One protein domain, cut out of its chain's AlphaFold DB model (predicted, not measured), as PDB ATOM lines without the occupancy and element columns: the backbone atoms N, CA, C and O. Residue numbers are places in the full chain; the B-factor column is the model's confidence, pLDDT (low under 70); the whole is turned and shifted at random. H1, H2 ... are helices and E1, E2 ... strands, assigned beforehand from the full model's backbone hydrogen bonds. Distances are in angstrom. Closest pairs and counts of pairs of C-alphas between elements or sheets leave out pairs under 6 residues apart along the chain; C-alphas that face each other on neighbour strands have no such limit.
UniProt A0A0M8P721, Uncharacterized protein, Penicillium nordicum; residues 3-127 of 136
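AT A GLANCE: This is residues 3 to 127 of the 136 residues of an uncharacterized protein of Penicillium nordicum (UniProt A0A0M8P721). Two strongly twisted sheets stand as opposite walls of an unclosed ring, with residues 40 to 48 and 118 to 123 linking one wall to the other, and helix H1 covers the larger sheet over E6 and E7. The printed part has 125 residues, with nine named strands and one named helix in the order E1 E2 E3 E4 H1 E5 E6 E7 E8 E9; under half of the residues are in named elements, and the class is mixed. Both sheets are mixed, ordered E4 E7 E6 E5 E9 and E3 E2 E1 E8. The whole is compact, with a radius of gyration of the C-alphas of 15.6 A and spans of 48 by 36 by 25 A.

HOW THE PARTS SIT: Begin at E7, residues 97 to 102, and E6, residues 86 to 91, an antiparallel hairpin where N 98 and O 90 are 2.8 A apart. Beside E7, edge strand E4, residues 49 to 52, is parallel, with N 51 and O 99 at 2.8 A. E5, residues 78 to 80, is antiparallel to E6, with N 87 and O 78 at 2.9 A; E5, E6 and E7 form a meander, each strand the antiparallel neighbour of the one before. Edge strand E9, residues 124 to 126, is antiparallel to E5, with N 125 and O 79 at 2.8 A. H1, residues 56 to 68, is on this sheet at a height of 9.7 A, over E7 and E6, and runs along the strands, at 16 degrees to E6 on the local plane; the closest C-alphas of H1 and E7 are those of Phe 56 and Ala 102, 6.5 A. Every O i to N i+4 pair in H1 is within hydrogen-bond range. E4, H1 and E5 form a split strand-helix-strand unit, E7 and E6 lying between its strands, with a right-handed crossover. In the other sheet, E1, residues 3 to 11, E2, residues 14 to 23, and E3, residues 36 to 39, form a second meander, with N 7 and O 19 at 2.9 A and N 20 and O 38 at 2.8 A. E8, residues 114 to 117, is parallel to E1, with N 6 and O 114 at 2.9 A. E3 and E4 are apart.

IN THESE COORDINATES: Find C-alpha 3 at (269.050, 182.386, 93.291), where E1 begins its 21.7 A. E2 spans 26.0 A and bends by 58 degrees at residue 18. H1 starts at C-alpha 56, (246.530, 168.802, 89.310), and spans 18.4 A; E6 spans 17.4 A and E7 16.9 A. E9 ends at C-alpha 126, (252.250, 173.529, 77.729).

THE WHOLE: The C-alphas of Gly 13 and Lys 69, the two farthest apart, are 49.4 A apart. The printed part has no cut. The links E2 to E3 and E7 to E8 are long. Residue 121 is under 70 in pLDDT.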
ATOM      1  N   PRO A   3     269.557 182.634  94.637       98.00
ATOM      2  CA  PRO A   3     269.050 182.386  93.291       98.00
ATOM      3  C   PRO A   3     268.849 180.902  93.003       98.00
ATOM      4  O   PRO A   3     269.723 180.095  93.310       98.00
ATOM      5  N   THR A   4     267.743 180.588  92.344       98.12
ATOM      6  CA  THR A   4     267.528 179.318  91.647       98.12
ATOM      7  C   THR A   4     267.818 179.500  90.163       98.12
ATOM      8  O   THR A   4     268.631 178.768  89.610       98.12
ATOM      9  N   ASP A   5     267.292 180.572  89.559       97.50
ATOM     10  CA  ASP A   5     267.527 180.903  88.152       97.50
ATOM     11  C   ASP A   5     267.743 182.389  87.929       97.50
ATOM     12  O   ASP A   5     267.115 183.244  88.563       97.50
ATOM     13  N   PHE A   6     268.560 182.687  86.924       97.19
ATOM     14  CA  PHE A   6     268.589 183.986  86.275       97.19
ATOM     15  C   PHE A   6     268.030 183.899  84.860       97.19
ATOM     16  O   PHE A   6     268.472 183.081  84.048       97.19
ATOM     17  N   LEU A   7     267.144 184.837  84.533       95.56
ATOM     18  CA  LEU A   7     266.812 185.133  83.145       95.56
ATOM     19  C   LEU A   7     267.710 186.240  82.625       95.56
ATOM     20  O   LEU A   7     267.896 187.257  83.299       95.56
ATOM     21  N   TYR A   8     268.261 186.057  81.426       95.12
ATOM     22  CA  TYR A   8     269.179 187.017  80.822       95.12
ATOM     23  C   TYR A   8     268.784 187.414  79.402       95.12
ATOM     24  O   TYR A   8     268.213 186.637  78.644       95.12
ATOM     25  N   VAL A   9     269.168 188.630  79.026       94.06
ATOM     26  CA  VAL A   9     269.200 189.096  77.635       94.06
ATOM     27  C   VAL A   9     270.646 189.308  77.209       94.06
ATOM     28  O   VAL A   9     271.519 189.562  78.045       94.06
ATOM     29  N   GLU A  10     270.913 189.221  75.911       93.94
ATOM     30  CA  GLU A  10     272.220 189.562  75.355       93.94
ATOM     31  C   GLU A  10     272.203 190.988  74.806       93.94
ATOM     32  O   GLU A  10     271.428 191.323  73.914       93.94
ATOM     33  N   VAL A  11     273.068 191.839  75.354       92.44
ATOM     34  CA  VAL A  11     273.250 193.229  74.925       92.44
ATOM     35  C   VAL A  11     274.718 193.403  74.574       92.44
ATOM     36  O   VAL A  11     275.584 193.176  75.418       92.44
ATOM     37  N   GLU A  12     275.006 193.755  73.319       93.06
ATOM     38  CA  GLU A  12     276.379 193.952  72.819       93.06
ATOM     39  C   GLU A  12     277.303 192.740  73.080       93.06
ATOM     40  O   GLU A  12     278.471 192.880  73.444       93.06
ATOM     41  N   GLY A  13     276.764 191.524  72.939       91.19
ATOM     42  CA  GLY A  13     277.504 190.277  73.173       91.19
ATOM     43  C   GLY A  13     277.777 189.961  74.649       91.19
ATOM     44  O   GLY A  13     278.572 189.071  74.946       91.19
ATOM     45  N   LYS A  14     277.143 190.676  75.588       93.50
ATOM     46  CA  LYS A  14     277.230 190.411  77.030       93.50
ATOM     47  C   LYS A  14     275.873 190.006  77.586       93.50
ATOM     48  O   LYS A  14     274.861 190.646  77.305       93.50
ATOM     49  N   LYS A  15     275.865 188.975  78.434       94.38
ATOM     50  CA  LYS A  15     274.671 188.576  79.186       94.38
ATOM     51  C   LYS A  15     274.384 189.597  80.281       94.38
ATOM     52  O   LYS A  15     275.254 189.900  81.099       94.38
ATOM     53  N   LYS A  16     273.156 190.100  80.303       95.38
ATOM     54  CA  LYS A  16     272.617 190.950  81.360       95.38
ATOM     55  C   LYS A  16     271.423 190.240  81.980       95.38
ATOM     56  O   LYS A  16     270.437 189.997  81.291       95.38
ATOM     57  N   ASN A  17     271.504 189.941  83.273       95.88
ATOM     58  CA  ASN A  17     270.378 189.367  84.002       95.88
ATOM     59  C   ASN A  17     269.257 190.408  84.113       95.88
ATOM     60  O   ASN A  17     269.508 191.562  84.473       95.88
ATOM     61  N   VAL A  18     268.039 189.994  83.782       94.81
ATOM     62  CA  VAL A  18     266.828 190.824  83.771       94.81
ATOM     63  C   VAL A  18     265.726 190.266  84.658       94.81
ATOM     64  O   VAL A  18     264.824 191.016  85.002       94.81
ATOM     65  N   ALA A  19     265.802 189.001  85.074       95.25
ATOM     66  CA  ALA A  19     264.938 188.478  86.122       95.25
ATOM     67  C   ALA A  19     265.650 187.427  86.981       95.25
ATOM     68  O   ALA A  19     266.693 186.889  86.596       95.25
ATOM     69  N   LEU A  20     265.078 187.171  88.150       96.38
ATOM     70  CA  LEU A  20     265.578 186.277  89.181       96.38
ATOM     71  C   LEU A  20     264.411 185.479  89.765       96.38
ATOM     72  O   LEU A  20     263.439 186.073  90.228       96.38
ATOM     73  N   PHE A  21     264.572 184.161  89.827       97.75
ATOM     74  CA  PHE A  21     263.797 183.276  90.695       97.75
ATOM     75  C   PHE A  21     264.669 182.915  91.896       97.75
ATOM     76  O   PHE A  21     265.825 182.531  91.718       97.75
ATOM     77  N   ALA A  22     264.159 183.073  93.115       98.31
ATOM     78  CA  ALA A  22     264.933 182.843  94.330       98.31
ATOM     79  C   ALA A  22     264.144 182.070  95.387       98.31
ATOM     80  O   ALA A  22     262.970 182.360  95.633       98.31
ATOM     81  N   HIS A  23     264.827 181.162  96.084       98.25
ATOM     82  CA  HIS A  23     264.282 180.363  97.181       98.25
ATOM     83  C   HIS A  23     264.856 180.766  98.549       98.25
ATOM     84  O   HIS A  23     265.867 181.478  98.664       98.25
ATOM     85  N   VAL A  24     264.181 180.340  99.619       97.94
ATOM     86  CA  VAL A  24     264.667 180.504 100.996       97.94
ATOM     87  C   VAL A  24     265.764 179.475 101.257       97.94
ATOM     88  O   VAL A  24     265.498 178.280 101.270       97.94
ATOM     89  N   ASP A  25     266.986 179.933 101.518       97.50
ATOM     90  CA  ASP A  25     268.098 179.040 101.853       97.50
ATOM     91  C   ASP A  25     267.846 178.339 103.199       97.50
ATOM     92  O   ASP A  25     267.783 178.981 104.253       97.50
ATOM     93  N   ARG A  26     267.684 177.014 103.147       98.06
ATOM     94  CA  ARG A  26     267.536 176.129 104.314       98.06
ATOM     95  C   ARG A  26     268.634 175.061 104.371       98.06
ATOM     96  O   ARG A  26     268.451 174.031 105.031       98.06
ATOM     97  N   GLY A  27     269.771 175.311 103.717       97.75
ATOM     98  CA  GLY A  27     270.885 174.374 103.623       97.75
ATOM     99  C   GLY A  27     270.525 173.155 102.777       97.75
ATOM    100  O   GLY A  27     270.143 173.293 101.620       97.75
ATOM    101  N   GLU A  28     270.651 171.962 103.357       97.44
ATOM    102  CA  GLU A  28     270.384 170.694 102.660       97.44
ATOM    103  C   GLU A  28     268.888 170.367 102.541       97.44
ATOM    104  O   GLU A  28     268.504 169.557 101.696       97.44
ATOM    105  N   ASN A  29     268.036 170.992 103.366       98.31
ATOM    106  CA  ASN A  29     266.592 170.793 103.285       98.31
ATOM    107  C   ASN A  29     266.066 171.378 101.980       98.31
ATOM    108  O   ASN A  29     266.309 172.548 101.684       98.31
ATOM    109  N   THR A  30     265.297 170.580 101.252       98.19
ATOM    110  CA  THR A  30     264.673 171.033 100.020       98.19
ATOM    111  C   THR A  30     263.519 171.995 100.305       98.19
ATOM    112  O   THR A  30     262.807 171.872 101.307       98.19
ATOM    113  N   VAL A  31     263.366 172.984  99.432       98.19
ATOM    114  CA  VAL A  31     262.317 174.011  99.454       98.19
ATOM    115  C   VAL A  31     261.771 174.222  98.052       98.19
ATOM    116  O   VAL A  31     262.416 173.814  97.088       98.19
ATOM    117  N   ASP A  32     260.630 174.893  97.935       97.94
ATOM    118  CA  ASP A  32     260.081 175.280  96.639       97.94
ATOM    119  C   ASP A  32     261.110 176.038  95.803       97.94
ATOM    120  O   ASP A  32     261.865 176.876  96.314       97.94
ATOM    121  N   HIS A  33     261.089 175.760  94.500       98.06
ATOM    122  CA  HIS A  33     261.926 176.383  93.485       98.06
ATOM    123  C   HIS A  33     262.103 177.892  93.671       98.06
ATOM    124  O   HIS A  33     263.196 178.430  93.480       98.06
ATOM    125  N   HIS A  34     261.037 178.595  94.049       98.12
ATOM    126  CA  HIS A  34     261.120 179.996  94.406       98.12
ATOM    127  C   HIS A  34     260.057 180.380  95.430       98.12
ATOM    128  O   HIS A  34     258.954 179.852  95.445       98.12
ATOM    129  N   SER A  35     260.401 181.353  96.266       97.25
ATOM    130  CA  SER A  35     259.438 182.109  97.077       97.25
ATOM    131  C   SER A  35     259.345 183.564  96.616       97.25
ATOM    132  O   SER A  35     258.434 184.279  97.017       97.25
ATOM    133  N   PHE A  36     260.301 184.018  95.798       96.94
ATOM    134  CA  PHE A  36     260.288 185.338  95.179       96.94
ATOM    135  C   PHE A  36     260.725 185.252  93.721       96.94
ATOM    136  O   PHE A  36     261.750 184.645  93.398       96.94
ATOM    137  N   PHE A  37     259.974 185.945  92.875       95.75
ATOM    138  CA  PHE A  37     260.350 186.304  91.518       95.75
ATOM    139  C   PHE A  37     260.513 187.824  91.432       95.75
ATOM    140  O   PHE A  37     259.709 188.575  91.988       95.75
ATOM    141  N   ILE A  38     261.573 188.285  90.768       95.31
ATOM    142  CA  ILE A  38     261.848 189.710  90.553       95.31
ATOM    143  C   ILE A  38     262.301 189.898  89.111       95.31
ATOM    144  O   ILE A  38     263.271 189.269  88.690       95.31
ATOM    145  N   SER A  39     261.661 190.806  88.380       93.50
ATOM    146  CA  SER A  39     262.053 191.203  87.027       93.50
ATOM    147  C   SER A  39     262.366 192.697  86.947       93.50
ATOM    148  O   SER A  39     261.844 193.521  87.697       93.50
ATOM    149  N   ALA A  40     263.265 193.053  86.035       91.50
ATOM    150  CA  ALA A  40     263.514 194.429  85.647       91.50
ATOM    151  C   ALA A  40     262.432 194.860  84.651       91.50
ATOM    152  O   ALA A  40     262.366 194.337  83.540       91.50
ATOM    153  N   ASN A  41     261.619 195.833  85.046       87.50
ATOM    154  CA  ASN A  41     260.497 196.341  84.266       87.50
ATOM    155  C   ASN A  41     260.480 197.890  84.336       87.50
ATOM    156  O   ASN A  41     260.997 198.456  85.307       87.50
ATOM    157  N   PRO A  42     259.958 198.606  83.317       88.56
ATOM    158  CA  PRO A  42     259.731 200.053  83.379       88.56
ATOM    159  C   PRO A  42     258.968 200.554  84.614       88.56
ATOM    160  O   PRO A  42     259.170 201.700  85.021       88.56
ATOM    161  N   THR A  43     258.098 199.731  85.200       88.38
ATOM    162  CA  THR A  43     257.317 200.083  86.390       88.38
ATOM    163  C   THR A  43     257.658 199.190  87.583       88.38
ATOM    164  O   THR A  43     258.126 198.065  87.433       88.38
ATOM    165  N   ALA A  44     257.432 199.707  88.794       91.69
ATOM    166  CA  ALA A  44     257.559 198.945  90.032       91.69
ATOM    167  C   ALA A  44     256.161 198.608  90.559       91.69
ATOM    168  O   ALA A  44     255.425 199.501  90.983       91.69
ATOM    169  N   HIS A  45     255.802 197.329  90.529       91.69
ATOM    170  CA  HIS A  45     254.511 196.832  90.993       91.69
ATOM    171  C   HIS A  45     254.632 195.366  91.442       91.69
ATOM    172  O   HIS A  45     255.650 194.713  91.208       91.69
ATOM    173  N   VAL A  46     253.607 194.854  92.127       94.69
ATOM    174  CA  VAL A  46     253.500 193.421  92.441       94.69
ATOM    175  C   VAL A  46     252.887 192.726  91.237       94.69
ATOM    176  O   VAL A  46     251.755 193.036  90.880       94.69
ATOM    177  N   HIS A  47     253.627 191.798  90.636       95.31
ATOM    178  CA  HIS A  47     253.166 191.078  89.454       95.31
ATOM    179  C   HIS A  47     252.033 190.094  89.797       95.31
ATOM    180  O   HIS A  47     250.935 190.213  89.264       95.31
ATOM    181  N   HIS A  48     252.256 189.176  90.744       97.38
ATOM    182  CA  HIS A  48     251.216 188.315  91.322       97.38
ATOM    183  C   HIS A  48     251.623 187.790  92.707       97.38
ATOM    184  O   HIS A  48     252.760 187.964  93.151       97.38
ATOM    185  N   CYS A  49     250.692 187.115  93.381       97.38
ATOM    186  CA  CYS A  49     250.984 186.215  94.497       97.38
ATOM    187  C   CYS A  49     250.459 184.812  94.188       97.38
ATOM    188  O   CYS A  49     249.390 184.671  93.589       97.38
ATOM    189  N   SER A  50     251.196 183.797  94.631       97.69
ATOM    190  CA  SER A  50     250.934 182.397  94.290       97.69
ATOM    191  C   SER A  50     250.553 181.582  95.524       97.69
ATOM    192  O   SER A  50     251.087 181.805  96.612       97.69
ATOM    193  N   PHE A  51     249.630 180.635  95.355       97.88
ATOM    194  CA  PHE A  51     249.143 179.751  96.413       97.88
ATOM    195  C   PHE A  51     249.165 178.296  95.953       97.88
ATOM    196  O   PHE A  51     248.576 177.951  94.926       97.88
ATOM    197  N   GLU A  52     249.818 177.444  96.739       98.00
ATOM    198  CA  GLU A  52     249.890 176.015  96.454       98.00
ATOM    199  C   GLU A  52     248.513 175.360  96.632       98.00
ATOM    200  O   GLU A  52     247.806 175.590  97.620       98.00
ATOM    201  N   VAL A  53     248.140 174.518  95.675       98.12
ATOM    202  CA  VAL A  53     247.000 173.607  95.756       98.12
ATOM    203  C   VAL A  53     247.496 172.164  95.752       98.12
ATOM    204  O   VAL A  53     248.605 171.868  95.329       98.12
ATOM    205  N   HIS A  54     246.655 171.253  96.239       97.56
ATOM    206  CA  HIS A  54     247.077 169.889  96.561       97.56
ATOM    207  C   HIS A  54     247.662 169.105  95.374       97.56
ATOM    208  O   HIS A  54     248.660 168.408  95.523       97.56
ATOM    209  N   ASP A  55     247.016 169.174  94.210       97.56
ATOM    210  CA  ASP A  55     247.399 168.425  93.015       97.56
ATOM    211  C   ASP A  55     246.742 169.006  91.753       97.56
ATOM    212  O   ASP A  55     245.942 169.949  91.796       97.56
ATOM    213  N   PHE A  56     247.067 168.403  90.607       96.69
ATOM    214  CA  PHE A  56     246.530 168.802  89.310       96.69
ATOM    215  C   PHE A  56     245.002 168.680  89.212       96.69
ATOM    216  O   PHE A  56     244.352 169.531  88.599       96.69
ATOM    217  N   ASP A  57     244.409 167.653  89.826       97.94
ATOM    218  CA  ASP A  57     242.955 167.471  89.818       97.94
ATOM    219  C   ASP A  57     242.270 168.604  90.593       97.94
ATOM    220  O   ASP A  57     241.317 169.215  90.102       97.94
ATOM    221  N   THR A  58     242.803 168.957  91.764       97.44
ATOM    222  CA  THR A  58     242.354 170.087  92.585       97.44
ATOM    223  C   THR A  58     242.486 171.399  91.823       97.44
ATOM    224  O   THR A  58     241.551 172.203  91.816       97.44
ATOM    225  N   GLN A  59     243.597 171.591  91.114       97.62
ATOM    226  CA  GLN A  59     243.797 172.756  90.262       97.62
ATOM    227  C   GLN A  59     242.734 172.842  89.165       97.62
ATOM    228  O   GLN A  59     242.122 173.894  88.966       97.62
ATOM    229  N   LYS A  60     242.428 171.726  88.491       97.81
ATOM    230  CA  LYS A  60     241.409 171.718  87.437       97.81
ATOM    231  C   LYS A  60     239.997 171.928  87.982       97.81
ATOM    232  O   LYS A  60     239.199 172.620  87.342       97.81
ATOM    233  N   LEU A  61     239.684 171.368  89.150       98.38
ATOM    234  CA  LEU A  61     238.419 171.600  89.848       98.38
ATOM    235  C   LEU A  61     238.268 173.073  90.249       98.38
ATOM    236  O   LEU A  61     237.211 173.659  90.002       98.38
ATOM    237  N   GLY A  62     239.323 173.683  90.795       98.19
ATOM    238  CA  GLY A  62     239.372 175.105  91.141       98.19
ATOM    239  C   GLY A  62     239.148 175.997  89.923       98.19
ATOM    240  O   GLY A  62     238.253 176.842  89.935       98.19
ATOM    241  N   HIS A  63     239.861 175.722  88.829       98.44
ATOM    242  CA  HIS A  63     239.693 176.417  87.555       98.44
ATOM    243  C   HIS A  63     238.235 176.387  87.066       98.44
ATOM    244  O   HIS A  63     237.642 177.415  86.738       98.44
ATOM    245  N   GLN A  64     237.620 175.198  87.035       98.56
ATOM    246  CA  GLN A  64     236.226 175.043  86.611       98.56
ATOM    247  C   GLN A  64     235.251 175.765  87.543       98.56
ATOM    248  O   GLN A  64     234.230 176.281  87.083       98.56
ATOM    249  N   TRP A  65     235.521 175.766  88.848       98.56
ATOM    250  CA  TRP A  65     234.686 176.451  89.825       98.56
ATOM    251  C   TRP A  65     234.737 177.971  89.640       98.56
ATOM    252  O   TRP A  65     233.680 178.596  89.575       98.56
ATOM    253  N   LEU A  66     235.933 178.546  89.477       98.38
ATOM    254  CA  LEU A  66     236.129 179.979  89.240       98.38
ATOM    255  C   LEU A  66     235.484 180.426  87.923       98.38
ATOM    256  O   LEU A  66     234.744 181.409  87.906       98.38
ATOM    257  N   ALA A  67     235.654 179.646  86.852       98.19
ATOM    258  CA  ALA A  67     235.003 179.905  85.569       98.19
ATOM    259  C   ALA A  67     233.466 179.914  85.681       98.19
ATOM    260  O   ALA A  67     232.814 180.814  85.166       98.19
ATOM    261  N   LYS A  68     232.869 178.953  86.404       98.56
ATOM    262  CA  LYS A  68     231.408 178.893  86.652       98.56
ATOM    263  C   LYS A  68     230.874 180.056  87.492       98.56
ATOM    264  O   LYS A  68     229.660 180.216  87.601       98.56
ATOM    265  N   LYS A  69     231.759 180.790  88.161       98.25
ATOM    266  CA  LYS A  69     231.447 181.957  88.986       98.25
ATOM    267  C   LYS A  69     231.746 183.274  88.269       98.25
ATOM    268  O   LYS A  69     231.678 184.317  88.910       98.25
ATOM    269  N   ASP A  70     232.066 183.215  86.976       97.31
ATOM    270  CA  ASP A  70     232.391 184.368  86.137       97.31
ATOM    271  C   ASP A  70     233.594 185.182  86.650       97.31
ATOM    272  O   ASP A  70     233.712 186.379  86.378       97.31
ATOM    273  N   TYR A  71     234.525 184.541  87.372       98.25
ATOM    274  CA  TYR A  71     235.831 185.151  87.626       98.25
ATOM    275  C   TYR A  71     236.597 185.303  86.311       98.25
ATOM    276  O   TYR A  71     236.408 184.549  85.352       98.25
ATOM    277  N   LYS A  72     237.483 186.297  86.256       97.88
ATOM    278  CA  LYS A  72     238.231 186.611  85.041       97.88
ATOM    279  C   LYS A  72     239.560 185.859  85.031       97.88
ATOM    280  O   LYS A  72     240.454 186.174  85.816       97.88
ATOM    281  N   SER A  73     239.685 184.899  84.118       97.50
ATOM    282  CA  SER A  73     240.959 184.232  83.836       97.50
ATOM    283  C   SER A  73     241.979 185.233  83.284       97.50
ATOM    284  O   SER A  73     241.621 186.159  82.548       97.50
ATOM    285  N   VAL A  74     243.244 185.045  83.653       97.94
ATOM    286  CA  VAL A  74     244.389 185.806  83.133       97.94
ATOM    287  C   VAL A  74     245.035 185.033  81.992       97.94
ATOM    288  O   VAL A  74     245.142 185.557  80.889       97.94
ATOM    289  N   TRP A  75     245.420 183.781  82.249       97.00
ATOM    290  CA  TRP A  75     246.160 182.943  81.301       97.00
ATOM    291  C   TRP A  75     245.512 181.558  81.150       97.00
ATOM    292  O   TRP A  75     245.231 181.121  80.036       97.00
ATOM    293  N   GLY A  76     245.167 180.906  82.264       96.19
ATOM    294  CA  GLY A  76     244.581 179.562  82.303       96.19
ATOM    295  C   GLY A  76     245.578 178.491  82.749       96.19
ATOM    296  O   GLY A  76     246.692 178.809  83.154       96.19
ATOM    297  N   VAL A  77     245.162 177.220  82.684       98.25
ATOM    298  CA  VAL A  77     245.951 176.100  83.225       98.25
ATOM    299  C   VAL A  77     247.099 175.713  82.294       98.25
ATOM    300  O   VAL A  77     246.852 175.350  81.141       98.25
ATOM    301  N   GLY A  78     248.323 175.700  82.815       97.94
ATOM    302  CA  GLY A  78     249.531 175.299  82.091       97.94
ATOM    303  C   GLY A  78     250.609 174.714  83.003       97.94
ATOM    304  O   GLY A  78     250.369 174.492  84.188       97.94
ATOM    305  N   ARG A  79     251.803 174.472  82.456       98.12
ATOM    306  CA  ARG A  79     253.013 174.124  83.219       98.12
ATOM    307  C   ARG A  79     254.168 175.038  82.851       98.12
ATOM    308  O   ARG A  79     254.478 175.170  81.668       98.12
ATOM    309  N   HIS A  80     254.818 175.611  83.856       97.62
ATOM    310  CA  HIS A  80     255.999 176.441  83.678       97.62
ATOM    311  C   HIS A  80     257.230 175.621  83.288       97.62
ATOM    312  O   HIS A  80     257.356 174.456  83.656       97.62
ATOM    313  N   ILE A  81     258.146 176.231  82.530       95.56
ATOM    314  CA  ILE A  81     259.475 175.645  82.281       95.56
ATOM    315  C   ILE A  81     260.340 175.775  83.540       95.56
ATOM    316  O   ILE A  81     260.953 174.805  83.976       95.56
ATOM    317  N   LEU A  82     260.372 176.970  84.135       95.44
ATOM    318  CA  LEU A  82     261.138 177.265  85.347       95.44
ATOM    319  C   LEU A  82     260.375 176.768  86.573       95.44
ATOM    320  O   LEU A  82     259.205 177.100  86.758       95.44
ATOM    321  N   GLY A  83     261.028 175.941  87.385       95.44
ATOM    322  CA  GLY A  83     260.429 175.299  88.553       95.44
ATOM    323  C   GLY A  83     259.354 174.262  88.257       95.44
ATOM    324  O   GLY A  83     258.774 173.748  89.205       95.44
ATOM    325  N   SER A  84     259.070 173.958  86.983       96.38
ATOM    326  CA  SER A  84     258.158 172.892  86.533       96.38
ATOM    327  C   SER A  84     256.719 172.945  87.081       96.38
ATOM    328  O   SER A  84     255.926 172.043  86.803       96.38
ATOM    329  N   GLN A  85     256.343 173.995  87.818       97.56
ATOM    330  CA  GLN A  85     255.052 174.054  88.496       97.56
ATOM    331  C   GLN A  85     253.904 174.163  87.492       97.56
ATOM    332  O   GLN A  85     253.983 174.860  86.473       97.56
ATOM    333  N   ILE A  86     252.809 173.476  87.789       98.38
ATOM    334  CA  ILE A  86     251.523 173.699  87.135       98.38
ATOM    335  C   ILE A  86     251.002 175.050  87.611       98.38
ATOM    336  O   ILE A  86     251.058 175.325  88.802       98.38
ATOM    337  N   PHE A  87     250.466 175.868  86.712       98.25
ATOM    338  CA  PHE A  87     249.953 177.200  87.023       98.25
ATOM    339  C   PHE A  87     248.504 177.372  86.572       98.25
ATOM    340  O   PHE A  87     248.046 176.704  85.644       98.25
ATOM    341  N   ASP A  88     247.764 178.257  87.238       98.50
ATOM    342  CA  ASP A  88     246.466 178.770  86.795       98.50
ATOM    343  C   ASP A  88     246.258 180.189  87.341       98.50
ATOM    344  O   ASP A  88     246.151 180.387  88.554       98.50
ATOM    345  N   TYR A  89     246.207 181.175  86.441       98.56
ATOM    346  CA  TYR A  89     246.194 182.596  86.798       98.56
ATOM    347  C   TYR A  89     244.805 183.232  86.684       98.56
ATOM    348  O   TYR A  89     244.130 183.114  85.654       98.56
ATOM    349  N   TRP A  90     244.435 184.006  87.703       98.50
ATOM    350  CA  TRP A  90     243.148 184.691  87.823       98.50
ATOM    351  C   TRP A  90     243.307 186.124  88.319       98.50
ATOM    352  O   TRP A  90     244.228 186.439  89.067       98.50
ATOM    353  N   TRP A  91     242.366 186.988  87.945       98.12
ATOM    354  CA  TRP A  91     242.197 188.281  88.603       98.12
ATOM    355  C   TRP A  91     241.357 188.120  89.870       98.12
ATOM    356  O   TRP A  91     240.267 187.539  89.825       98.12
ATOM    357  N   ASP A  92     241.827 188.678  90.985       96.62
ATOM    358  CA  ASP A  92     240.999 188.854  92.175       96.62
ATOM    359  C   ASP A  92     239.983 190.000  91.996       96.62
ATOM    360  O   ASP A  92     239.984 190.744  91.010       96.62
ATOM    361  N   THR A  93     239.086 190.165  92.970       96.00
ATOM    362  CA  THR A  93     238.031 191.194  92.926       96.00
ATOM    363  C   THR A  93     238.537 192.623  93.133       96.00
ATOM    364  O   THR A  93     237.751 193.565  93.059       96.00
ATOM    365  N   THR A  94     239.820 192.794  93.440       95.88
ATOM    366  CA  THR A  94     240.479 194.080  93.702       95.88
ATOM    367  C   THR A  94     241.524 194.452  92.648       95.88
ATOM    368  O   THR A  94     242.115 195.523  92.743       95.88
ATOM    369  N   GLY A  95     241.696 193.625  91.613       94.25
ATOM    370  CA  GLY A  95     242.603 193.875  90.496       94.25
ATOM    371  C   GLY A  95     244.014 193.312  90.666       94.25
ATOM    372  O   GLY A  95     244.877 193.667  89.870       94.25
ATOM    373  N   ASN A  96     244.267 192.445  91.651       96.50
ATOM    374  CA  ASN A  96     245.547 191.742  91.765       96.50
ATOM    375  C   ASN A  96     245.501 190.413  91.013       96.50
ATOM    376  O   ASN A  96     244.467 189.740  90.967       96.50
ATOM    377  N   MET A  97     246.636 190.020  90.444       97.69
ATOM    378  CA  MET A  97     246.793 188.719  89.812       97.69
ATOM    379  C   MET A  97     247.145 187.666  90.867       97.69
ATOM    380  O   MET A  97     248.046 187.867  91.685       97.69
ATOM    381  N   ILE A  98     246.437 186.541  90.829       98.19
ATOM    382  CA  ILE A  98     246.628 185.396  91.714       98.19
ATOM    383  C   ILE A  98     246.983 184.171  90.876       98.19
ATOM    384  O   ILE A  98     246.305 183.883  89.888       98.19
ATOM    385  N   GLU A  99     248.007 183.437  91.293       98.56
ATOM    386  CA  GLU A  99     248.361 182.125  90.750       98.56
ATOM    387  C   GLU A  99     247.950 181.026  91.735       98.56
ATOM    388  O   GLU A  99     248.255 181.097  92.926       98.56
ATOM    389  N   HIS A 100     247.291 179.981  91.245       98.50
ATOM    390  CA  HIS A 100     247.271 178.692  91.936       98.50
ATOM    391  C   HIS A 100     248.321 177.788  91.304       98.50
ATOM    392  O   HIS A 100     248.355 177.688  90.073       98.50
ATOM    393  N   TYR A 101     249.139 177.122  92.119       98.38
ATOM    394  CA  TYR A 101     250.178 176.230  91.611       98.38
ATOM    395  C   TYR A 101     250.200 174.864  92.289       98.38
ATOM    396  O   TYR A 101     249.724 174.716  93.409       98.38
ATOM    397  N   ALA A 102     250.759 173.868  91.606       98.31
ATOM    398  CA  ALA A 102     251.017 172.536  92.150       98.31
ATOM    399  C   ALA A 102     252.208 171.885  91.437       98.31
ATOM    400  O   ALA A 102     252.550 172.276  90.320       98.31
ATOM    401  N   ASP A 103     252.787 170.845  92.044       97.56
ATOM    402  CA  ASP A 103     253.800 169.980  91.414       97.56
ATOM    403  C   ASP A 103     255.039 170.745  90.899       97.56
ATOM    404  O   ASP A 103     255.455 170.595  89.749       97.56
ATOM    405  N   GLY A 104     255.583 171.622  91.751       97.25
ATOM    406  CA  GLY A 104     256.819 172.358  91.490       97.25
ATOM    407  C   GLY A 104     258.075 171.599  91.929       97.25
ATOM    408  O   GLY A 104     258.041 170.769  92.838       97.25
ATOM    409  N   ASP A 105     259.204 171.913  91.299       97.56
ATOM    410  CA  ASP A 105     260.506 171.365  91.665       97.56
ATOM    411  C   ASP A 105     260.941 171.848  93.053       97.56
ATOM    412  O   ASP A 105     260.749 173.007  93.434       97.56
ATOM    413  N   LEU A 106     261.607 170.957  93.788       98.19
ATOM    414  CA  LEU A 106     262.239 171.293  95.055       98.19
ATOM    415  C   LEU A 106     263.752 171.443  94.884       98.19
ATOM    416  O   LEU A 106     264.406 170.631  94.227       98.19
ATOM    417  N   VAL A 107     264.315 172.463  95.520       98.44
ATOM    418  CA  VAL A 107     265.721 172.863  95.387       98.44
ATOM    419  C   VAL A 107     266.385 173.021  96.750       98.44
ATOM    420  O   VAL A 107     265.713 173.202  97.765       98.44
ATOM    421  N   ASN A 108     267.712 172.929  96.794       98.31
ATOM    422  CA  ASN A 108     268.509 173.172  97.997       98.31
ATOM    423  C   ASN A 108     269.892 173.741  97.636       98.31
ATOM    424  O   ASN A 108     270.168 174.063  96.481       98.31
ATOM    425  N   ASN A 109     270.797 173.833  98.615       97.44
ATOM    426  CA  ASN A 109     272.150 174.355  98.405       97.44
ATOM    427  C   ASN A 109     273.051 173.511  97.471       97.44
ATOM    428  O   ASN A 109     274.162 173.942  97.158       97.44
ATOM    429  N   GLN A 110     272.607 172.326  97.043       97.75
ATOM    430  CA  GLN A 110     273.301 171.478  96.069       97.75
ATOM    431  C   GLN A 110     272.744 171.649  94.649       97.75
ATOM    432  O   GLN A 110     273.374 171.194  93.693       97.75
ATOM    433  N   THR A 111     271.590 172.305  94.491       97.88
ATOM    434  CA  THR A 111     270.997 172.599  93.184       97.88
ATOM    435  C   THR A 111     271.815 173.689  92.476       97.88
ATOM    436  O   THR A 111     271.983 174.780  93.027       97.88
ATOM    437  N   PRO A 112     272.347 173.441  91.263       97.62
ATOM    438  CA  PRO A 112     273.041 174.471  90.494       97.62
ATOM    439  C   PRO A 112     272.103 175.612  90.096       97.62
ATOM    440  O   PRO A 112     270.936 175.379  89.796       97.62
ATOM    441  N   ILE A 113     272.638 176.832  90.012       98.00
ATOM    442  CA  ILE A 113     271.883 177.989  89.519       98.00
ATOM    443  C   ILE A 113     271.678 177.854  88.005       98.00
ATOM    444  O   ILE A 113     272.653 177.706  87.257       98.00
ATOM    445  N   GLY A 114     270.428 177.944  87.555       96.69
ATOM    446  CA  GLY A 114     270.064 177.952  86.144       96.69
ATOM    447  C   GLY A 114     270.227 179.325  85.488       96.69
ATOM    448  O   GLY A 114     270.147 180.382  86.119       96.69
ATOM    449  N   TYR A 115     270.499 179.312  84.182       95.88
ATOM    450  CA  TYR A 115     270.631 180.514  83.361       95.88
ATOM    451  C   TYR A 115     269.914 180.302  82.035       95.88
ATOM    452  O   TYR A 115     270.389 179.533  81.196       95.88
ATOM    453  N   THR A 116     268.834 181.045  81.816       93.06
ATOM    454  CA  THR A 116     267.960 180.863  80.650       93.06
ATOM    455  C   THR A 116     267.761 182.197  79.921       93.06
ATOM    456  O   THR A 116     267.650 183.239  80.574       93.06
ATOM    457  N   PRO A 117     267.757 182.228  78.575       92.62
ATOM    458  CA  PRO A 117     267.377 183.426  77.832       92.62
ATOM    459  C   PRO A 117     265.963 183.886  78.208       92.62
ATOM    460  O   PRO A 117     265.052 183.068  78.290       92.62
ATOM    461  N   ALA A 118     265.773 185.186  78.422       90.25
ATOM    462  CA  ALA A 118     264.449 185.753  78.651       90.25
ATOM    463  C   ALA A 118     263.623 185.752  77.351       90.25
ATOM    464  O   ALA A 118     264.136 186.117  76.293       90.25
ATOM    465  N   GLY A 119     262.342 185.392  77.445       81.50
ATOM    466  CA  GLY A 119     261.380 185.465  76.342       81.50
ATOM    467  C   GLY A 119     260.094 184.694  76.638       81.50
ATOM    468  O   GLY A 119     260.090 183.811  77.490       81.50
ATOM    469  N   ASP A 120     259.009 184.992  75.930       73.25
ATOM    470  CA  ASP A 120     257.690 184.389  76.188       73.25
ATOM    471  C   ASP A 120     257.694 182.862  76.010       73.25
ATOM    472  O   ASP A 120     257.111 182.127  76.807       73.25
ATOM    473  N   GLU A 121     258.449 182.369  75.022       67.19
ATOM    474  CA  GLU A 121     258.656 180.934  74.772       67.19
ATOM    475  C   GLU A 121     259.355 180.213  75.937       67.19
ATOM    476  O   GLU A 121     259.310 178.989  76.027       67.19
ATOM    477  N   SER A 122     259.994 180.957  76.848       75.19
ATOM    478  CA  SER A 122     260.654 180.394  78.030       75.19
ATOM    479  C   SER A 122     259.706 180.175  79.213       75.19
ATOM    480  O   SER A 122     260.129 179.636  80.235       75.19
ATOM    481  N   LEU A 123     258.434 180.583  79.111       86.31
ATOM    482  CA  LEU A 123     257.548 180.602  80.273       86.31
ATOM    483  C   LEU A 123     256.783 179.296  80.488       86.31
ATOM    484  O   LEU A 123     256.601 178.914  81.641       86.31
ATOM    485  N   ALA A 124     256.337 178.604  79.434       93.94
ATOM    486  CA  ALA A 124     255.465 177.435  79.571       93.94
ATOM    487  C   ALA A 124     255.872 176.259  78.671       93.94
ATOM    488  O   ALA A 124     256.146 176.427  77.488       93.94
ATOM    489  N   VAL A 125     255.849 175.048  79.236       95.31
ATOM    490  CA  VAL A 125     255.998 173.780  78.502       95.31
ATOM    491  C   VAL A 125     254.728 173.481  77.703       95.31
ATOM    492  O   VAL A 125     254.784 173.043  76.557       95.31
ATOM    493  N   TRP A 126     253.569 173.688  78.331       96.25
ATOM    494  CA  TRP A 126     252.250 173.529  77.729       96.25
ATOM    495  C   TRP A 126     251.239 174.429  78.439       96.25
ATOM    496  O   TRP A 126     251.408 174.777  79.608       96.25
ATOM    497  N   GLY A 127     250.170 174.782  77.733       95.44
ATOM    498  CA  GLY A 127     249.118 175.672  78.213       95.44
ATOM    499  C   GLY A 127     248.546 176.504  77.064       95.44
ATOM    500  O   GLY A 127     248.957 176.323  75.914       95.44
TER     501      GLY A 127